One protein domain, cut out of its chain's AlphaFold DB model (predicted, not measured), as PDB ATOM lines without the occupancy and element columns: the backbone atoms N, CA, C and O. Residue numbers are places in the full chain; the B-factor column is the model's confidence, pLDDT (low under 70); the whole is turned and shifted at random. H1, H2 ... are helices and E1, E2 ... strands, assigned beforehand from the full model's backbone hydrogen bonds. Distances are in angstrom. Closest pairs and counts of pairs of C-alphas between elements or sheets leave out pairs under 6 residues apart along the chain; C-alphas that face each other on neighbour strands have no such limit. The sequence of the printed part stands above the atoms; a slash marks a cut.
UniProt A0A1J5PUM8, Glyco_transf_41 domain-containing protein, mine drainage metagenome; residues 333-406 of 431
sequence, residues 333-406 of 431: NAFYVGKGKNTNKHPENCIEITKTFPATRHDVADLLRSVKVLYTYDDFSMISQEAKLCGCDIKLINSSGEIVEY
ATOM      1  N   ASN A 333     188.930 122.859 143.008       97.56
ATOM      2  CA  ASN A 333     189.652 124.039 143.466       97.56
ATOM      3  C   ASN A 333     190.614 123.623 144.579       97.56
ATOM      4  O   ASN A 333     190.340 122.684 145.331       97.56
ATOM      5  N   ALA A 334     191.732 124.325 144.692       97.88
ATOM      6  CA  ALA A 334     192.691 124.124 145.768       97.88
ATOM      7  C   ALA A 334     193.069 125.457 146.402       97.88
ATOM      8  O   ALA A 334     192.879 126.514 145.799       97.88
ATOM      9  N   PHE A 335     193.623 125.414 147.610       96.94
ATOM     10  CA  PHE A 335     194.209 126.595 148.227       96.94
ATOM     11  C   PHE A 335     195.567 126.317 148.865       96.94
ATOM     12  O   PHE A 335     195.864 125.193 149.267       96.94
ATOM     13  N   TYR A 336     196.395 127.356 148.955       95.12
ATOM     14  CA  TYR A 336     197.717 127.305 149.574       95.12
ATOM     15  C   TYR A 336     197.935 128.510 150.485       95.12
ATOM     16  O   TYR A 336     197.944 129.653 150.023       95.12
ATOM     17  N   VAL A 337     198.147 128.261 151.779       92.25
ATOM     18  CA  VAL A 337     198.357 129.327 152.773       92.25
ATOM     19  C   VAL A 337     199.778 129.898 152.721       92.25
ATOM     20  O   VAL A 337     199.957 131.112 152.789       92.25
ATOM     21  N   GLY A 338     200.799 129.048 152.595       86.56
ATOM     22  CA  GLY A 338     202.196 129.487 152.531       86.56
ATOM     23  C   GLY A 338     202.617 130.393 153.691       86.56
ATOM     24  O   GLY A 338     202.521 130.010 154.857       86.56
ATOM     25  N   LYS A 339     203.123 131.584 153.354       80.44
ATOM     26  CA  LYS A 339     203.533 132.644 154.299       80.44
ATOM     27  C   LYS A 339     202.395 133.609 154.675       80.44
ATOM     28  O   LYS A 339     202.639 134.562 155.422       80.44
ATOM     29  N   GLY A 340     201.203 133.411 154.119       80.56
ATOM     30  CA  GLY A 340     200.050 134.283 154.295       80.56
ATOM     31  C   GLY A 340     199.456 134.258 155.702       80.56
ATOM     32  O   GLY A 340     199.727 133.372 156.513       80.56
ATOM     33  N   LYS A 341     198.620 135.256 155.994       78.75
ATOM     34  CA  LYS A 341     197.829 135.379 157.232       78.75
ATOM     35  C   LYS A 341     196.353 135.573 156.868       78.75
ATOM     36  O   LYS A 341     196.029 135.668 155.690       78.75
ATOM     37  N   ASN A 342     195.471 135.663 157.867       79.81
ATOM     38  CA  ASN A 342     194.034 135.917 157.674       79.81
ATOM     39  C   ASN A 342     193.367 134.886 156.737       79.81
ATOM     40  O   ASN A 342     192.743 135.233 155.736       79.81
ATOM     41  N   THR A 343     193.534 133.604 157.069       85.19
ATOM     42  CA  THR A 343     193.034 132.458 156.290       85.19
ATOM     43  C   THR A 343     191.501 132.331 156.333       85.19
ATOM     44  O   THR A 343     190.812 133.148 156.944       85.19
ATOM     45  N   ASN A 344     190.946 131.304 155.674       89.31
ATOM     46  CA  ASN A 344     189.497 131.019 155.599       89.31
ATOM     47  C   ASN A 344     188.679 132.059 154.806       89.31
ATOM     48  O   ASN A 344     187.529 132.357 155.117       89.31
ATOM     49  N   LYS A 345     189.306 132.630 153.780       93.69
ATOM     50  CA  LYS A 345     188.723 133.576 152.806       93.69
ATOM     51  C   LYS A 345     188.627 133.008 151.381       93.69
ATOM     52  O   LYS A 345     188.227 133.713 150.464       93.69
ATOM     53  N   HIS A 346     189.033 131.756 151.193       94.50
ATOM     54  CA  HIS A 346     188.893 131.020 149.940       94.50
ATOM     55  C   HIS A 346     187.479 130.415 149.845       94.50
ATOM     56  O   HIS A 346     186.817 130.269 150.875       94.50
ATOM     57  N   PRO A 347     186.995 130.059 148.642       95.00
ATOM     58  CA  PRO A 347     185.700 129.400 148.486       95.00
ATOM     59  C   PRO A 347     185.613 128.054 149.211       95.00
ATOM     60  O   PRO A 347     186.617 127.369 149.403       95.00
ATOM     61  N   GLU A 348     184.396 127.631 149.543       93.62
ATOM     62  CA  GLU A 348     184.154 126.289 150.073       93.62
ATOM     63  C   GLU A 348     184.577 125.194 149.076       93.62
ATOM     64  O   GLU A 348     184.663 125.419 147.866       93.62
ATOM     65  N   ASN A 349     184.804 123.979 149.587       94.31
ATOM     66  CA  ASN A 349     185.180 122.797 148.799       94.31
ATOM     67  C   ASN A 349     186.526 122.919 148.056       94.31
ATOM     68  O   ASN A 349     186.704 122.334 146.986       94.31
ATOM     69  N   CYS A 350     187.486 123.656 148.623       96.56
ATOM     70  CA  CYS A 350     188.866 123.666 148.140       96.56
ATOM     71  C   CYS A 350     189.722 122.623 148.877       96.56
ATOM     72  O   CYS A 350     189.633 122.485 150.095       96.56
ATOM     73  N   ILE A 351     190.594 121.924 148.149       97.25
ATOM     74  CA  ILE A 351     191.610 121.043 148.742       97.25
ATOM     75  C   ILE A 351     192.799 121.889 149.203       97.25
ATOM     76  O   ILE A 351     193.365 122.651 148.420       97.25
ATOM     77  N   GLU A 352     193.204 121.750 150.462       96.25
ATOM     78  CA  GLU A 352     194.402 122.426 150.959       96.25
ATOM     79  C   GLU A 352     195.672 121.735 150.454       96.25
ATOM     80  O   GLU A 352     195.851 120.531 150.639       96.25
ATOM     81  N   ILE A 353     196.585 122.510 149.874       95.56
ATOM     82  CA  ILE A 353     197.975 122.107 149.663       95.56
ATOM     83  C   ILE A 353     198.785 122.632 150.850       95.56
ATOM     84  O   ILE A 353     198.833 123.834 151.112       95.56
ATOM     85  N   THR A 354     199.447 121.731 151.568       91.88
ATOM     86  CA  THR A 354     200.280 122.041 152.737       91.88
ATOM     87  C   THR A 354     201.734 121.641 152.486       91.88
ATOM     88  O   THR A 354     202.087 121.074 151.456       91.88
ATOM     89  N   LYS A 355     202.618 121.893 153.459       84.62
ATOM     90  CA  LYS A 355     204.013 121.421 153.390       84.62
ATOM     91  C   LYS A 355     204.138 119.894 153.396       84.62
ATOM     92  O   LYS A 355     205.182 119.378 153.006       84.62
ATOM     93  N   THR A 356     203.131 119.182 153.891       87.94
ATOM     94  CA  THR A 356     203.160 117.723 154.080       87.94
ATOM     95  C   THR A 356     202.106 116.995 153.253       87.94
ATOM     96  O   THR A 356     202.052 115.769 153.295       87.94
ATOM     97  N   PHE A 357     201.262 117.728 152.526       92.06
ATOM     98  CA  PHE A 357     200.208 117.171 151.692       92.06
ATOM     99  C   PHE A 357     200.044 117.987 150.399       92.06
ATOM    100  O   PHE A 357     199.864 119.201 150.485       92.06
ATOM    101  N   PRO A 358     199.994 117.346 149.223       93.81
ATOM    102  CA  PRO A 358     200.315 115.937 148.982       93.81
ATOM    103  C   PRO A 358     201.731 115.529 149.437       93.81
ATOM    104  O   PRO A 358     202.601 116.376 149.630       93.81
ATOM    105  N   ALA A 359     201.938 114.235 149.701       89.12
ATOM    106  CA  ALA A 359     203.133 113.748 150.404       89.12
ATOM    107  C   ALA A 359     204.414 113.912 149.572       89.12
ATOM    108  O   ALA A 359     205.470 114.301 150.090       89.12
ATOM    109  N   THR A 360     204.322 113.626 148.273       89.88
ATOM    110  CA  THR A 360     205.425 113.777 147.328       89.88
ATOM    111  C   THR A 360     205.130 114.870 146.314       89.88
ATOM    112  O   THR A 360     203.988 115.257 146.088       89.88
ATOM    113  N   ARG A 361     206.172 115.365 145.644       89.81
ATOM    114  CA  ARG A 361     205.990 116.407 144.626       89.81
ATOM    115  C   ARG A 361     205.344 115.893 143.340       89.81
ATOM    116  O   ARG A 361     204.710 116.679 142.651       89.81
ATOM    117  N   HIS A 362     205.454 114.595 143.055       90.69
ATOM    118  CA  HIS A 362     204.676 113.970 141.983       90.69
ATOM    119  C   HIS A 362     203.184 114.025 142.319       90.69
ATOM    120  O   HIS A 362     202.403 114.483 141.494       90.69
ATOM    121  N   ASP A 363     202.817 113.711 143.565       93.75
ATOM    122  CA  ASP A 363     201.424 113.814 144.014       93.75
ATOM    123  C   ASP A 363     200.919 115.268 143.984       93.75
ATOM    124  O   ASP A 363     199.754 115.515 143.676       93.75
ATOM    125  N   VAL A 364     201.786 116.250 144.273       94.19
ATOM    126  CA  VAL A 364     201.460 117.679 144.106       94.19
ATOM    127  C   VAL A 364     201.166 117.988 142.636       94.19
ATOM    128  O   VAL A 364     200.150 118.614 142.346       94.19
ATOM    129  N   ALA A 365     202.011 117.542 141.701       93.25
ATOM    130  CA  ALA A 365     201.793 117.760 140.270       93.25
ATOM    131  C   ALA A 365     200.495 117.098 139.774       93.25
ATOM    132  O   ALA A 365     199.725 117.730 139.052       93.25
ATOM    133  N   ASP A 366     200.219 115.866 140.204       93.38
ATOM    134  CA  ASP A 366     198.998 115.131 139.857       93.38
ATOM    135  C   ASP A 366     197.739 115.812 140.403       93.38
ATOM    136  O   ASP A 366     196.741 115.952 139.686       93.38
ATOM    137  N   LEU A 367     197.800 116.315 141.640       95.19
ATOM    138  CA  LEU A 367     196.730 117.129 142.204       95.19
ATOM    139  C   LEU A 367     196.526 118.403 141.375       95.19
ATOM    140  O   LEU A 367     195.410 118.666 140.932       95.19
ATOM    141  N   LEU A 368     197.593 119.168 141.121       95.88
ATOM    142  CA  LEU A 368     197.526 120.440 140.393       95.88
ATOM    143  C   LEU A 368     196.981 120.282 138.967       95.88
ATOM    144  O   LEU A 368     196.216 121.125 138.508       95.88
ATOM    145  N   ARG A 369     197.268 119.176 138.276       94.56
ATOM    146  CA  ARG A 369     196.664 118.886 136.961       94.56
ATOM    147  C   ARG A 369     195.138 118.816 137.012       94.56
ATOM    148  O   ARG A 369     194.470 119.241 136.070       94.56
ATOM    149  N   SER A 370     194.583 118.361 138.133       94.94
ATOM    150  CA  SER A 370     193.135 118.309 138.366       94.94
ATOM    151  C   SER A 370     192.551 119.652 138.836       94.94
ATOM    152  O   SER A 370     191.330 119.844 138.788       94.94
ATOM    153  N   VAL A 371     193.399 120.590 139.278       97.00
ATOM    154  CA  VAL A 371     193.005 121.898 139.817       97.00
ATOM    155  C   VAL A 371     192.673 122.891 138.709       97.00
ATOM    156  O   VAL A 371     193.478 123.173 137.820       97.00
ATOM    157  N   LYS A 372     191.466 123.456 138.812       95.69
ATOM    158  CA  LYS A 372     190.970 124.565 138.003       95.69
ATOM    159  C   LYS A 372     191.491 125.899 138.522       95.69
ATOM    160  O   LYS A 372     192.106 126.628 137.754       95.69
ATOM    161  N   VAL A 373     191.254 126.198 139.803       96.81
ATOM    162  CA  VAL A 373     191.706 127.438 140.450       96.81
ATOM    163  C   VAL A 373     192.506 127.115 141.708       96.81
ATOM    164  O   VAL A 373     192.010 126.410 142.593       96.81
ATOM    165  N   LEU A 374     193.724 127.649 141.795       96.94
ATOM    166  CA  LEU A 374     194.516 127.698 143.020       96.94
ATOM    167  C   LEU A 374     194.331 129.066 143.694       96.94
ATOM    168  O   LEU A 374     194.771 130.090 143.172       96.94
ATOM    169  N   TYR A 375     193.728 129.078 144.881       96.25
ATOM    170  CA  TYR A 375     193.641 130.259 145.740       96.25
ATOM    171  C   TYR A 375     194.850 130.308 146.674       96.25
ATOM    172  O   TYR A 375     195.011 129.444 147.533       96.25
ATOM    173  N   THR A 376     195.714 131.305 146.548       93.94
ATOM    174  CA  THR A 376     196.911 131.405 147.389       93.94
ATOM    175  C   THR A 376     196.877 132.623 148.297       93.94
ATOM    176  O   THR A 376     196.440 133.688 147.889       93.94
ATOM    177  N   TYR A 377     197.346 132.468 149.534       91.94
ATOM    178  CA  TYR A 377     197.593 133.571 150.472       91.94
ATOM    179  C   TYR A 377     199.059 134.032 150.447       91.94
ATOM    180  O   TYR A 377     199.474 134.849 151.268       91.94
ATOM    181  N   ASP A 378     199.859 133.453 149.554       87.12
ATOM    182  CA  ASP A 378     201.276 133.740 149.399       87.12
ATOM    183  C   ASP A 378     201.467 134.460 148.066       87.12
ATOM    184  O   ASP A 378     201.352 133.869 146.989       87.12
ATOM    185  N   ASP A 379     201.734 135.759 148.147       78.44
ATOM    186  CA  ASP A 379     202.018 136.603 146.992       78.44
ATOM    187  C   ASP A 379     203.292 136.166 146.264       78.44
ATOM    188  O   ASP A 379     203.436 136.477 145.086       78.44
ATOM    189  N   PHE A 380     204.161 135.363 146.894       77.81
ATOM    190  CA  PHE A 380     205.364 134.836 146.263       77.81
ATOM    191  C   PHE A 380     205.751 133.433 146.776       77.81
ATOM    192  O   PHE A 380     206.558 133.264 147.709       77.81
ATOM    193  N   SER A 381     205.228 132.399 146.102       80.19
ATOM    194  CA  SER A 381     205.563 130.988 146.344       80.19
ATOM    195  C   SER A 381     205.780 130.209 145.047       80.19
ATOM    196  O   SER A 381     205.118 130.440 144.038       80.19
ATOM    197  N   MET A 382     206.686 129.228 145.095       84.94
ATOM    198  CA  MET A 382     206.965 128.340 143.962       84.94
ATOM    199  C   MET A 382     205.732 127.520 143.552       84.94
ATOM    200  O   MET A 382     205.550 127.249 142.369       84.94
ATOM    201  N   ILE A 383     204.855 127.176 144.503       89.12
ATOM    202  CA  ILE A 383     203.656 126.372 144.226       89.12
ATOM    203  C   ILE A 383     202.707 127.061 143.239       89.12
ATOM    204  O   ILE A 383     202.061 126.392 142.440       89.12
ATOM    205  N   SER A 384     202.652 128.397 143.250       88.56
ATOM    206  CA  SER A 384     201.851 129.166 142.297       88.56
ATOM    207  C   SER A 384     202.371 128.960 140.873       88.56
ATOM    208  O   SER A 384     201.598 128.797 139.940       88.56
ATOM    209  N   GLN A 385     203.685 128.867 140.695       84.38
ATOM    210  CA  GLN A 385     204.293 128.635 139.382       84.38
ATOM    211  C   GLN A 385     204.147 127.187 138.928       84.38
ATOM    212  O   GLN A 385     203.797 126.931 137.779       84.38
ATOM    213  N   GLU A 386     204.349 126.241 139.847       90.25
ATOM    214  CA  GLU A 386     204.066 124.821 139.627       90.25
ATOM    215  C   GLU A 386     202.602 124.631 139.170       90.25
ATOM    216  O   GLU A 386     202.339 123.908 138.209       90.25
ATOM    217  N   ALA A 387     201.657 125.358 139.776       91.75
ATOM    218  CA  ALA A 387     200.250 125.367 139.378       91.75
ATOM    219  C   ALA A 387     200.023 125.995 137.995       91.75
ATOM    220  O   ALA A 387     199.300 125.415 137.183       91.75
ATOM    221  N   LYS A 388     200.676 127.126 137.686       88.06
ATOM    222  CA  LYS A 388     200.613 127.769 136.359       88.06
ATOM    223  C   LYS A 388     201.077 126.807 135.261       88.06
ATOM    224  O   LYS A 388     200.405 126.672 134.244       88.06
ATOM    225  N   LEU A 389     202.187 126.100 135.486       86.81
ATOM    226  CA  LEU A 389     202.725 125.106 134.549       86.81
ATOM    227  C   LEU A 389     201.818 123.890 134.389       86.81
ATOM    228  O   LEU A 389     201.742 123.335 133.298       86.81
ATOM    229  N   CYS A 390     201.110 123.497 135.448       91.12
ATOM    230  CA  CYS A 390     200.065 122.481 135.387       91.12
ATOM    231  C   CYS A 390     198.752 122.985 134.770       91.12
ATOM    232  O   CYS A 390     197.821 122.191 134.672       91.12
ATOM    233  N   GLY A 391     198.646 124.257 134.365       90.50
ATOM    234  CA  GLY A 391     197.475 124.843 133.702       90.50
ATOM    235  C   GLY A 391     196.378 125.357 134.644       90.50
ATOM    236  O   GLY A 391     195.220 125.449 134.243       90.50
ATOM    237  N   CYS A 392     196.681 125.611 135.917       92.62
ATOM    238  CA  CYS A 392     195.718 126.199 136.853       92.62
ATOM    239  C   CYS A 392     195.532 127.706 136.601       92.62
ATOM    240  O   CYS A 392     196.503 128.412 136.328       92.62
ATOM    241  N   ASP A 393     194.311 128.213 136.796       92.75
ATOM    242  CA  ASP A 393     194.094 129.631 137.104       92.75
ATOM    243  C   ASP A 393     194.540 129.900 138.551       92.75
ATOM    244  O   ASP A 393     194.421 129.027 139.418       92.75
ATOM    245  N   ILE A 394     195.072 131.086 138.829       93.88
ATOM    246  CA  ILE A 394     195.644 131.423 140.135       93.88
ATOM    247  C   ILE A 394     195.027 132.723 140.618       93.88
ATOM    248  O   ILE A 394     195.052 133.734 139.919       93.88
ATOM    249  N   LYS A 395     194.516 132.707 141.849       94.44
ATOM    250  CA  LYS A 395     193.980 133.893 142.519       94.44
ATOM    251  C   LYS A 395     194.737 134.150 143.813       94.44
ATOM    252  O   LYS A 395     194.917 133.234 144.616       94.44
ATOM    253  N   LEU A 396     195.160 135.392 144.023       92.94
ATOM    254  CA  LEU A 396     195.768 135.829 145.277       92.94
ATOM    255  C   LEU A 396     194.666 136.261 146.244       92.94
ATOM    256  O   LEU A 396     193.766 137.007 145.875       92.94
ATOM    257  N   ILE A 397     194.758 135.834 147.496       93.44
ATOM    258  CA  ILE A 397     193.977 136.378 148.598       93.44
ATOM    259  C   ILE A 397     194.888 137.338 149.355       93.44
ATOM    260  O   ILE A 397     195.830 136.913 150.025       93.44
ATOM    261  N   ASN A 398     194.632 138.637 149.206       89.19
ATOM    262  CA  ASN A 398     195.475 139.678 149.787       89.19
ATOM    263  C   ASN A 398     195.325 139.749 151.324       89.19
ATOM    264  O   ASN A 398     194.495 139.071 151.934       89.19
ATOM    265  N   SER A 399     196.105 140.611 151.981       85.44
ATOM    266  CA  SER A 399     196.066 140.780 153.444       85.44
ATOM    267  C   SER A 399     194.703 141.216 154.000       85.44
ATOM    268  O   SER A 399     194.414 140.952 155.170       85.44
ATOM    269  N   SER A 400     193.879 141.869 153.174       87.50
ATOM    270  CA  SER A 400     192.507 142.289 153.493       87.50
ATOM    271  C   SER A 400     191.489 141.151 153.332       87.50
ATOM    272  O   SER A 400     190.337 141.293 153.738       87.50
ATOM    273  N   GLY A 401     191.906 140.003 152.787       88.56
ATOM    274  CA  GLY A 401     191.055 138.846 152.524       88.56
ATOM    275  C   GLY A 401     190.290 138.920 151.202       88.56
ATOM    276  O   GLY A 401     189.367 138.133 151.006       88.56
ATOM    277  N   GLU A 402     190.642 139.849 150.314       91.44
ATOM    278  CA  GLU A 402     190.016 139.999 149.000       91.44
ATOM    279  C   GLU A 402     190.696 139.089 147.978       91.44
ATOM    280  O   GLU A 402     191.923 138.962 147.964       91.44
ATOM    281  N   ILE A 403     189.890 138.479 147.105       94.06
ATOM    282  CA  ILE A 403     190.371 137.670 145.985       94.06
ATOM    283  C   ILE A 403     190.712 138.617 144.833       94.06
ATOM    284  O   ILE A 403     189.832 139.289 144.297       94.06
ATOM    285  N   VAL A 404     191.982 138.650 144.451       93.06
ATOM    286  CA  VAL A 404     192.515 139.471 143.363       93.06
ATOM    287  C   VAL A 404     193.260 138.599 142.354       93.06
ATOM    288  O   VAL A 404     193.594 137.441 142.626       93.06
ATOM    289  N   GLU A 405     193.519 139.150 141.171       90.75
ATOM    290  CA  GLU A 405     194.369 138.482 140.188       90.75
ATOM    291  C   GLU A 405     195.773 138.266 140.751       90.75
ATOM    292  O   GLU A 405     196.341 139.147 141.405       90.75
ATOM    293  N   TYR A 406     196.325 137.073 140.519       86.31
ATOM    294  CA  TYR A 406     197.695 136.792 140.921       86.31
ATOM    295  C   TYR A 406     198.648 137.642 140.067       86.31
ATOM    296  O   TYR A 406     198.492 137.668 138.843       86.31
TER     297      TYR A 406
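This is residues 333 to 406 of the 431 residues of the protein "Glyco_transf_41 domain-containing protein" of mine drainage metagenome (UniProt A0A1J5PUM8). What shape do these atoms make? A strongly twisted sheet of five strands has two helices, H1 and H2, packed over one face, with no named helix on the opposite face. What makes it up? The printed part has 74 residues, with named elements in the order E1, E2, H1, E3, H2, E4, E5; the sheet is mixed, ordered E2, E1, E3, E4, E5, and the class is mixed, helices and strands. It is compact, with a radius of gyration of the C-alphas of 11.1 A, and spans 33 by 23 by 22 A.

How do the strands pair? E1, residues 333 to 336, is the parallel neighbour of E2, residues 350 to 353, with N 335 and O 351 2.9 A apart, and of E3, residues 371 to 376, with N 334 and O 373 3.0 A apart. E3 is also parallel to E4, residues 393 to 397, with N 374 and O 393 2.8 A apart. E4 and E5, residues 403 to 405, form an antiparallel hairpin, with N 396 and O 404 2.9 A apart. Where are the helices? H1, residues 361 to 370, and H2, residues 382 to 389, are on the same face of the sheet and touch at a steep tilt of 48 degrees, their closest C-alphas, of Leu 368 and Ala 387, 5.7 A apart. E2, H1 and E3 make a split strand-helix-strand unit, two strands running the same way with E1 between them, and E3, H2 and E4 an unsplit one of parallel neighbours; both crossovers are right-handed. Are the helix backbones within hydrogen-bond range? Every O i to N i+4 pair is in H2, and 5 of 6 are in H1.

Where do the elements begin and end? E1 begins at C-alpha 333 (189.652, 124.039, 143.466), and E5 ends at C-alpha 405 (194.369, 138.482, 140.188). How long are the longer ones? From first to last C-alpha H1 measures 14.4 A, E4 13.3 A and E3 12.8 A.

How large is it? The two C-alphas farthest apart, those of His 362 and Ser 400, are 32.9 A apart. Is anything long, cut or uncertain? The link from E1 to E2, 13 residues, is long, and the printed part has no cut. The mean pLDDT of the printed part is 90.9, and no printed residue is under 70.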